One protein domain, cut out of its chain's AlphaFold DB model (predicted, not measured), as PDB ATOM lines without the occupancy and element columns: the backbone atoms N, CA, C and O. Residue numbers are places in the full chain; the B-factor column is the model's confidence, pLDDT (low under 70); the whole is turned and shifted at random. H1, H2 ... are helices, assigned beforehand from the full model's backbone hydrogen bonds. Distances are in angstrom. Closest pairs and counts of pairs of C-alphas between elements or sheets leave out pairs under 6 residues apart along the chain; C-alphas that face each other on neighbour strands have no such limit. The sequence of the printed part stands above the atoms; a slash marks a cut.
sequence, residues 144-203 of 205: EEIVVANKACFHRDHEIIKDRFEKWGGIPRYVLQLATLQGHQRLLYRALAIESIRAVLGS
ATOM      1  N   GLU A 144      87.993  89.505  99.036       96.00
ATOM      2  CA  GLU A 144      87.379  90.751  99.484       96.00
ATOM      3  C   GLU A 144      87.971  91.967  98.754       96.00
ATOM      4  O   GLU A 144      87.220  92.790  98.225       96.00
ATOM      5  N   GLU A 145      89.304  92.068  98.654       96.44
ATOM      6  CA  GLU A 145      89.969  93.128  97.879       96.44
ATOM      7  C   GLU A 145      89.546  93.098  96.403       96.44
ATOM      8  O   GLU A 145      89.301  94.148  95.800       96.44
ATOM      9  N   ILE A 146      89.424  91.901  95.818       96.62
ATOM     10  CA  ILE A 146      88.958  91.717  94.440       96.62
ATOM     11  C   ILE A 146      87.515  92.207  94.277       96.62
ATOM     12  O   ILE A 146      87.227  92.942  93.330       96.62
ATOM     13  N   VAL A 147      86.610  91.848  95.190       96.12
ATOM     14  CA  VAL A 147      85.205  92.282  95.154       96.12
ATOM     15  C   VAL A 147      85.103  93.803  95.263       96.12
ATOM     16  O   VAL A 147      84.347  94.421  94.507       96.12
ATOM     17  N   VAL A 148      85.875  94.426  96.157       95.56
ATOM     18  CA  VAL A 148      85.902  95.889  96.304       95.56
ATOM     19  C   VAL A 148      86.413  96.556  95.027       95.56
ATOM     20  O   VAL A 148      85.767  97.473  94.516       95.56
ATOM     21  N   ALA A 149      87.526  96.087  94.459       94.00
ATOM     22  CA  ALA A 149      88.048  96.651  93.217       94.00
ATOM     23  C   ALA A 149      87.128  96.414  92.018       94.00
ATOM     24  O   ALA A 149      87.010  97.290  91.159       94.00
ATOM     25  N   ASN A 150      86.432  95.276  91.963       95.38
ATOM     26  CA  ASN A 150      85.433  95.040  90.934       95.38
ATOM     27  C   ASN A 150      84.318  96.079  90.987       95.38
ATOM     28  O   ASN A 150      84.017  96.694  89.966       95.38
ATOM     29  N   LYS A 151      83.736  96.285  92.175       95.38
ATOM     30  CA  LYS A 151      82.655  97.253  92.386       95.38
ATOM     31  C   LYS A 151      83.075  98.675  92.025       95.38
ATOM     32  O   LYS A 151      82.246  99.433  91.552       95.38
ATOM     33  N   ALA A 152      84.339  99.026  92.254       93.25
ATOM     34  CA  ALA A 152      84.843 100.363  91.968       93.25
ATOM     35  C   ALA A 152      85.177 100.589  90.483       93.25
ATOM     36  O   ALA A 152      84.977 101.692  89.982       93.25
ATOM     37  N   CYS A 153      85.724  99.582  89.788       91.00
ATOM     38  CA  CYS A 153      86.398  99.811  88.504       91.00
ATOM     39  C   CYS A 153      85.946  98.907  87.348       91.00
ATOM     40  O   CYS A 153      86.015  99.333  86.198       91.00
ATOM     41  N   PHE A 154      85.529  97.662  87.602       92.31
ATOM     42  CA  PHE A 154      85.371  96.656  86.535       92.31
ATOM     43  C   PHE A 154      83.928  96.207  86.299       92.31
ATOM     44  O   PHE A 154      83.613  95.790  85.183       92.31
ATOM     45  N   HIS A 155      83.069  96.300  87.319       94.19
ATOM     46  CA  HIS A 155      81.634  96.010  87.263       94.19
ATOM     47  C   HIS A 155      81.301  94.664  86.588       94.19
ATOM     48  O   HIS A 155      80.354  94.553  85.813       94.19
ATOM     49  N   ARG A 156      82.115  93.632  86.839       92.75
ATOM     50  CA  ARG A 156      81.876  92.267  86.353       92.75
ATOM     51  C   ARG A 156      80.861  91.552  87.234       92.75
ATOM     52  O   ARG A 156      80.726  91.867  88.417       92.75
ATOM     53  N   ASP A 157      80.223  90.549  86.643       94.50
ATOM     54  CA  ASP A 157      79.369  89.603  87.352       94.50
ATOM     55  C   ASP A 157      80.144  88.901  88.484       94.50
ATOM     56  O   ASP A 157      81.306  88.510  88.313       94.50
ATOM     57  N   HIS A 158      79.497  88.762  89.642       93.88
ATOM     58  CA  HIS A 158      80.075  88.141  90.828       93.88
ATOM     59  C   HIS A 158      80.469  86.679  90.589       93.88
ATOM     60  O   HIS A 158      81.555  86.271  90.996       93.88
ATOM     61  N   GLU A 159      79.639  85.911  89.884       94.81
ATOM     62  CA  GLU A 159      79.902  84.497  89.617       94.81
ATOM     63  C   GLU A 159      81.075  84.324  88.655       94.81
ATOM     64  O   GLU A 159      81.900  83.426  88.830       94.81
ATOM     65  N   ILE A 160      81.231  85.243  87.693       93.25
ATOM     66  CA  ILE A 160      82.427  85.275  86.845       93.25
ATOM     67  C   ILE A 160      83.664  85.520  87.707       93.25
ATOM     68  O   ILE A 160      84.655  84.815  87.555       93.25
ATOM     69  N   ILE A 161      83.638  86.498  88.611       95.38
ATOM     70  CA  ILE A 161      84.803  86.806  89.452       95.38
ATOM     71  C   ILE A 161      85.158  85.651  90.361       95.38
ATOM     72  O   ILE A 161      86.337  85.326  90.472       95.38
ATOM     73  N   LYS A 162      84.159  85.041  90.993       96.19
ATOM     74  CA  LYS A 162      84.352  83.892  91.866       96.19
ATOM     75  C   LYS A 162      85.028  82.745  91.114       96.19
ATOM     76  O   LYS A 162      86.101  82.317  91.523       96.19
ATOM     77  N   ASP A 163      84.491  82.354  89.957       94.00
ATOM     78  CA  ASP A 163      85.098  81.318  89.107       94.00
ATOM     79  C   ASP A 163      86.533  81.683  88.680       94.00
ATOM     80  O   ASP A 163      87.424  80.832  88.648       94.00
ATOM     81  N   ARG A 164      86.797  82.955  88.357       93.75
ATOM     82  CA  ARG A 164      88.148  83.393  87.979       93.75
ATOM     83  C   ARG A 164      89.109  83.408  89.157       93.75
ATOM     84  O   ARG A 164      90.270  83.062  88.966       93.75
ATOM     85  N   PHE A 165      88.656  83.794  90.342       95.31
ATOM     86  CA  PHE A 165      89.461  83.779  91.557       95.31
ATOM     87  C   PHE A 165      89.838  82.348  91.948       95.31
ATOM     88  O   PHE A 165      90.994  82.083  92.251       95.31
ATOM     89  N   GLU A 166      88.905  81.401  91.840       93.44
ATOM     90  CA  GLU A 166      89.181  79.976  92.070       93.44
ATOM     91  C   GLU A 166      90.238  79.419  91.095       93.44
ATOM     92  O   GLU A 166      91.021  78.546  91.461       93.44
ATOM     93  N   LYS A 167      90.303  79.948  89.866       90.38
ATOM     94  CA  LYS A 167      91.263  79.526  88.827       90.38
ATOM     95  C   LYS A 167      92.633  80.191  88.925       90.38
ATOM     96  O   LYS A 167      93.645  79.547  88.673       90.38
ATOM     97  N   TRP A 168      92.662  81.488  89.209       90.50
ATOM     98  CA  TRP A 168      93.864  82.322  89.098       90.50
ATOM     99  C   TRP A 168      94.362  82.856  90.439       90.50
ATOM    100  O   TRP A 168      95.309  83.643  90.467       90.50
ATOM    101  N   GLY A 169      93.706  82.470  91.532       92.38
ATOM    102  CA  GLY A 169      93.957  83.007  92.857       92.38
ATOM    103  C   GLY A 169      93.726  84.516  92.914       92.38
ATOM    104  O   GLY A 169      92.904  85.088  92.197       92.38
ATOM    105  N   GLY A 170      94.507  85.179  93.760       94.56
ATOM    106  CA  GLY A 170      94.415  86.609  94.024       94.56
ATOM    107  C   GLY A 170      95.143  87.509  93.031       94.56
ATOM    108  O   GLY A 170      95.656  88.542  93.451       94.56
ATOM    109  N   ILE A 171      95.234  87.157  91.742       94.19
ATOM    110  CA  ILE A 171      95.935  87.970  90.732       94.19
ATOM    111  C   ILE A 171      94.923  88.823  89.933       94.19
ATOM    112  O   ILE A 171      94.306  88.328  88.981       94.19
ATOM    113  N   PRO A 172      94.776  90.136  90.216       93.06
ATOM    114  CA  PRO A 172      93.703  90.974  89.659       93.06
ATOM    115  C   PRO A 172      93.682  91.046  88.142       93.06
ATOM    116  O   PRO A 172      92.619  91.170  87.535       93.06
ATOM    117  N   ARG A 173      94.854  90.974  87.505       92.75
ATOM    118  CA  ARG A 173      94.940  90.964  86.045       92.75
ATOM    119  C   ARG A 173      94.095  89.836  85.457       92.75
ATOM    120  O   ARG A 173      93.342  90.076  84.520       92.75
ATOM    121  N   TYR A 174      94.187  88.627  86.000       92.12
ATOM    122  CA  TYR A 174      93.454  87.480  85.469       92.12
ATOM    123  C   TYR A 174      92.011  87.421  85.969       92.12
ATOM    124  O   TYR A 174      91.122  87.026  85.211       92.12
ATOM    125  N   VAL A 175      91.776  87.878  87.203       94.19
ATOM    126  CA  VAL A 175      90.452  87.843  87.836       94.19
ATOM    127  C   VAL A 175      89.522  88.963  87.358       94.19
ATOM    128  O   VAL A 175      88.322  88.739  87.230       94.19
ATOM    129  N   LEU A 176      90.051  90.151  87.052       92.88
ATOM    130  CA  LEU A 176      89.261  91.349  86.730       92.88
ATOM    131  C   LEU A 176      89.535  91.873  85.316       92.88
ATOM    132  O   LEU A 176      88.614  91.988  84.501       92.88
ATOM    133  N   GLN A 177      90.801  92.172  85.003       89.56
ATOM    134  CA  GLN A 177      91.164  92.827  83.739       89.56
ATOM    135  C   GLN A 177      90.924  91.910  82.531       89.56
ATOM    136  O   GLN A 177      90.341  92.335  81.536       89.56
ATOM    137  N   LEU A 178      91.334  90.646  82.634       89.00
ATOM    138  CA  LEU A 178      91.243  89.639  81.572       89.00
ATOM    139  C   LEU A 178      90.090  88.644  81.795       89.00
ATOM    140  O   LEU A 178      90.024  87.613  81.120       89.00
ATOM    141  N   ALA A 179      89.170  88.942  82.719       85.44
ATOM    142  CA  ALA A 179      88.105  88.034  83.151       85.44
ATOM    143  C   ALA A 179      87.254  87.492  81.985       85.44
ATOM    144  O   ALA A 179      86.860  86.322  81.971       85.44
ATOM    145  N   THR A 180      87.005  88.329  80.976       81.62
ATOM    146  CA  THR A 180      86.152  88.020  79.817       81.62
ATOM    147  C   THR A 180      86.926  87.509  78.597       81.62
ATOM    148  O   THR A 180      86.317  87.055  77.629       81.62
ATOM    149  N   LEU A 181      88.264  87.528  78.620       82.38
ATOM    150  CA  LEU A 181      89.088  87.137  77.475       82.38
ATOM    151  C   LEU A 181      89.358  85.630  77.472       82.38
ATOM    152  O   LEU A 181      90.342  85.157  78.041       82.38
ATOM    153  N   GLN A 182      88.509  84.876  76.767       72.75
ATOM    154  CA  GLN A 182      88.559  83.407  76.718       72.75
ATOM    155  C   GLN A 182      89.944  82.834  76.364       72.75
ATOM    156  O   GLN A 182      90.350  81.825  76.936       72.75
ATOM    157  N   GLY A 183      90.695  83.476  75.460       72.31
ATOM    158  CA  GLY A 183      92.041  83.027  75.079       72.31
ATOM    159  C   GLY A 183      93.035  83.021  76.246       72.31
ATOM    160  O   GLY A 183      93.829  82.093  76.368       72.31
ATOM    161  N   HIS A 184      92.932  83.997  77.152       68.38
ATOM    162  CA  HIS A 184      93.767  84.069  78.351       68.38
ATOM    163  C   HIS A 184      93.306  83.078  79.419       68.38
ATOM    164  O   HIS A 184      94.132  82.476  80.092       68.38
ATOM    165  N   GLN A 185      91.999  82.819  79.503       71.88
ATOM    166  CA  GLN A 185      91.448  81.805  80.406       71.88
ATOM    167  C   GLN A 185      91.922  80.384  80.053       71.88
ATOM    168  O   GLN A 185      92.053  79.530  80.925       71.88
ATOM    169  N   ARG A 186      92.267  80.138  78.781       70.19
ATOM    170  CA  ARG A 186      92.864  78.872  78.325       70.19
ATOM    171  C   ARG A 186      94.345  78.711  78.684       70.19
ATOM    172  O   ARG A 186      94.857  77.600  78.569       70.19
ATOM    173  N   LEU A 187      95.035  79.772  79.116       69.62
ATOM    174  CA  LEU A 187      96.451  79.688  79.496       69.62
ATOM    175  C   LEU A 187      96.654  78.831  80.750       69.62
ATOM    176  O   LEU A 187      97.637  78.101  80.800       69.62
ATOM    177  N   LEU A 188      95.704  78.832  81.694       64.31
ATOM    178  CA  LEU A 188      95.751  77.951  82.866       64.31
ATOM    179  C   LEU A 188      95.675  76.480  82.449       64.31
ATOM    180  O   LEU A 188      96.497  75.675  82.863       64.31
ATOM    181  N   TYR A 189      94.747  76.139  81.554       62.47
ATOM    182  CA  TYR A 189      94.639  74.777  81.025       62.47
ATOM    183  C   TYR A 189      95.891  74.349  80.256       62.47
ATOM    184  O   TYR A 189      96.267  73.185  80.315       62.47
ATOM    185  N   ARG A 190      96.563  75.274  79.559       60.16
ATOM    186  CA  ARG A 190      97.853  74.991  78.912       60.16
ATOM    187  C   ARG A 190      98.977  74.796  79.927       60.16
ATOM    188  O   ARG A 190      99.764  73.881  79.739       60.16
ATOM    189  N   ALA A 191      99.037  75.606  80.982       60.69
ATOM    190  CA  ALA A 191     100.013  75.442  82.058       60.69
ATOM    191  C   ALA A 191      99.837  74.085  82.758       60.69
ATOM    192  O   ALA A 191     100.790  73.321  82.840       60.69
ATOM    193  N   LEU A 192      98.598  73.725  83.113       58.66
ATOM    194  CA  LEU A 192      98.248  72.420  83.689       58.66
ATOM    195  C   LEU A 192      98.466  71.244  82.718       58.66
ATOM    196  O   LEU A 192      98.720  70.123  83.145       58.66
ATOM    197  N   ALA A 193      98.355  71.469  81.405       58.94
ATOM    198  CA  ALA A 193      98.639  70.444  80.399       58.94
ATOM    199  C   ALA A 193     100.148  70.237  80.165       58.94
ATOM    200  O   ALA A 193     100.558  69.130  79.823       58.94
ATOM    201  N   ILE A 194     100.964  71.285  80.340       53.53
ATOM    202  CA  ILE A 194     102.433  71.229  80.250       53.53
ATOM    203  C   ILE A 194     103.017  70.629  81.535       53.53
ATOM    204  O   ILE A 194     103.862  69.738  81.466       53.53
ATOM    205  N   GLU A 195     102.500  71.022  82.699       51.31
ATOM    206  CA  GLU A 195     102.733  70.355  83.982       51.31
ATOM    207  C   GLU A 195     101.866  69.102  84.074       51.31
ATOM    208  O   GLU A 195     100.977  68.970  84.912       51.31
ATOM    209  N   SER A 196     102.077  68.172  83.144       52.84
ATOM    210  CA  SER A 196     101.342  66.920  83.156       52.84
ATOM    211  C   SER A 196     101.482  66.261  84.533       52.84
ATOM    212  O   SER A 196     102.555  65.825  84.944       52.84
ATOM    213  N   ILE A 197     100.342  66.164  85.215       52.72
ATOM    214  CA  ILE A 197     100.032  65.421  86.447       52.72
ATOM    215  C   ILE A 197     100.727  64.039  86.528       52.72
ATOM    216  O   ILE A 197     100.919  63.496  87.613       52.72
ATOM    217  N   ARG A 198     101.199  63.493  85.399       48.75
ATOM    218  CA  ARG A 198     102.103  62.337  85.313       48.75
ATOM    219  C   ARG A 198     103.417  62.490  86.090       48.75
ATOM    220  O   ARG A 198     103.886  61.488  86.607       48.75
ATOM    221  N   ALA A 199     103.997  63.686  86.211       51.97
ATOM    222  CA  ALA A 199     105.223  63.887  86.994       51.97
ATOM    223  C   ALA A 199     104.976  63.806  88.514       51.97
ATOM    224  O   ALA A 199     105.833  63.336  89.253       51.97
ATOM    225  N   VAL A 200     103.787  64.217  88.968       52.75
ATOM    226  CA  VAL A 200     103.374  64.152  90.382       52.75
ATOM    227  C   VAL A 200     102.867  62.752  90.753       52.75
ATOM    228  O   VAL A 200     103.063  62.305  91.874       52.75
ATOM    229  N   LEU A 201     102.255  62.029  89.809       48.41
ATOM    230  CA  LEU A 201     101.802  60.648  90.020       48.41
ATOM    231  C   LEU A 201     102.894  59.590  89.770       48.41
ATOM    232  O   LEU A 201     102.745  58.458  90.215       48.41
ATOM    233  N   GLY A 202     103.979  59.936  89.071       48.47
ATOM    234  CA  GLY A 202     105.109  59.041  88.789       48.47
ATOM    235  C   GLY A 202     106.203  59.016  89.862       48.47
ATOM    236  O   GLY A 202     107.135  58.233  89.738       48.47
ATOM    237  N   SER A 203     106.111  59.861  90.893       47.72
ATOM    238  CA  SER A 203     107.021  59.885  92.051       47.72
ATOM    239  C   SER A 203     106.423  59.234  93.308       47.72
ATOM    240  O   SER A 203     107.054  59.242  94.363       47.72
TER     241      SER A 203
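AT A GLANCE: This is residues 144 to 203 of the 205 residues of an uncharacterized protein of Cavenderia fasciculata (strain SH3) (UniProt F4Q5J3). Three short helices make a small head, in which H3 packs on H1 and H2; the longest helix, H4, leads away from it into an arm, residues 190 to 203, that sticks out and holds H5. The printed part has 60 residues with five named helices, H1 to H5 in order, and no named strand: all helix. It is loose, with radius of gyration of the C-alphas 13.9 A and spans of 46 by 23 by 16 A.

HOW THE PARTS SIT: H1, residues 144 to 154, touches H3, residues 172 to 177, at a shallow tilt of 21 degrees, the same way; their closest C-alphas, Phe 154 and Leu 176, are 6.6 A apart. H2, residues 158 to 168, touches H3 in a hairpin, closest C-alphas Arg 164 and Val 175, 5.0 A. H4, residues 182 to 194, is close to H2 but not clearly touching, closest C-alphas Lys 167 and Leu 188, 7.6 A. H5, residues 198 to 201, is apart from H4. Every O i to N i+4 pair is within hydrogen-bond range in H1, H2 and H3, and 6 of 9 in H4; H5 is too short for one.

IN THESE COORDINATES: H1 begins at C-alpha 144 (87.379, 90.751, 99.484) and is 14.4 A long, H2 15.1 A, H4 18.8 A; H5 ends at C-alpha 201 (101.802, 60.648, 90.020).

THE WHOLE: The printed part has no cut, and its four links are tight. Residues 184 and 187 to 203 have pLDDT under 70.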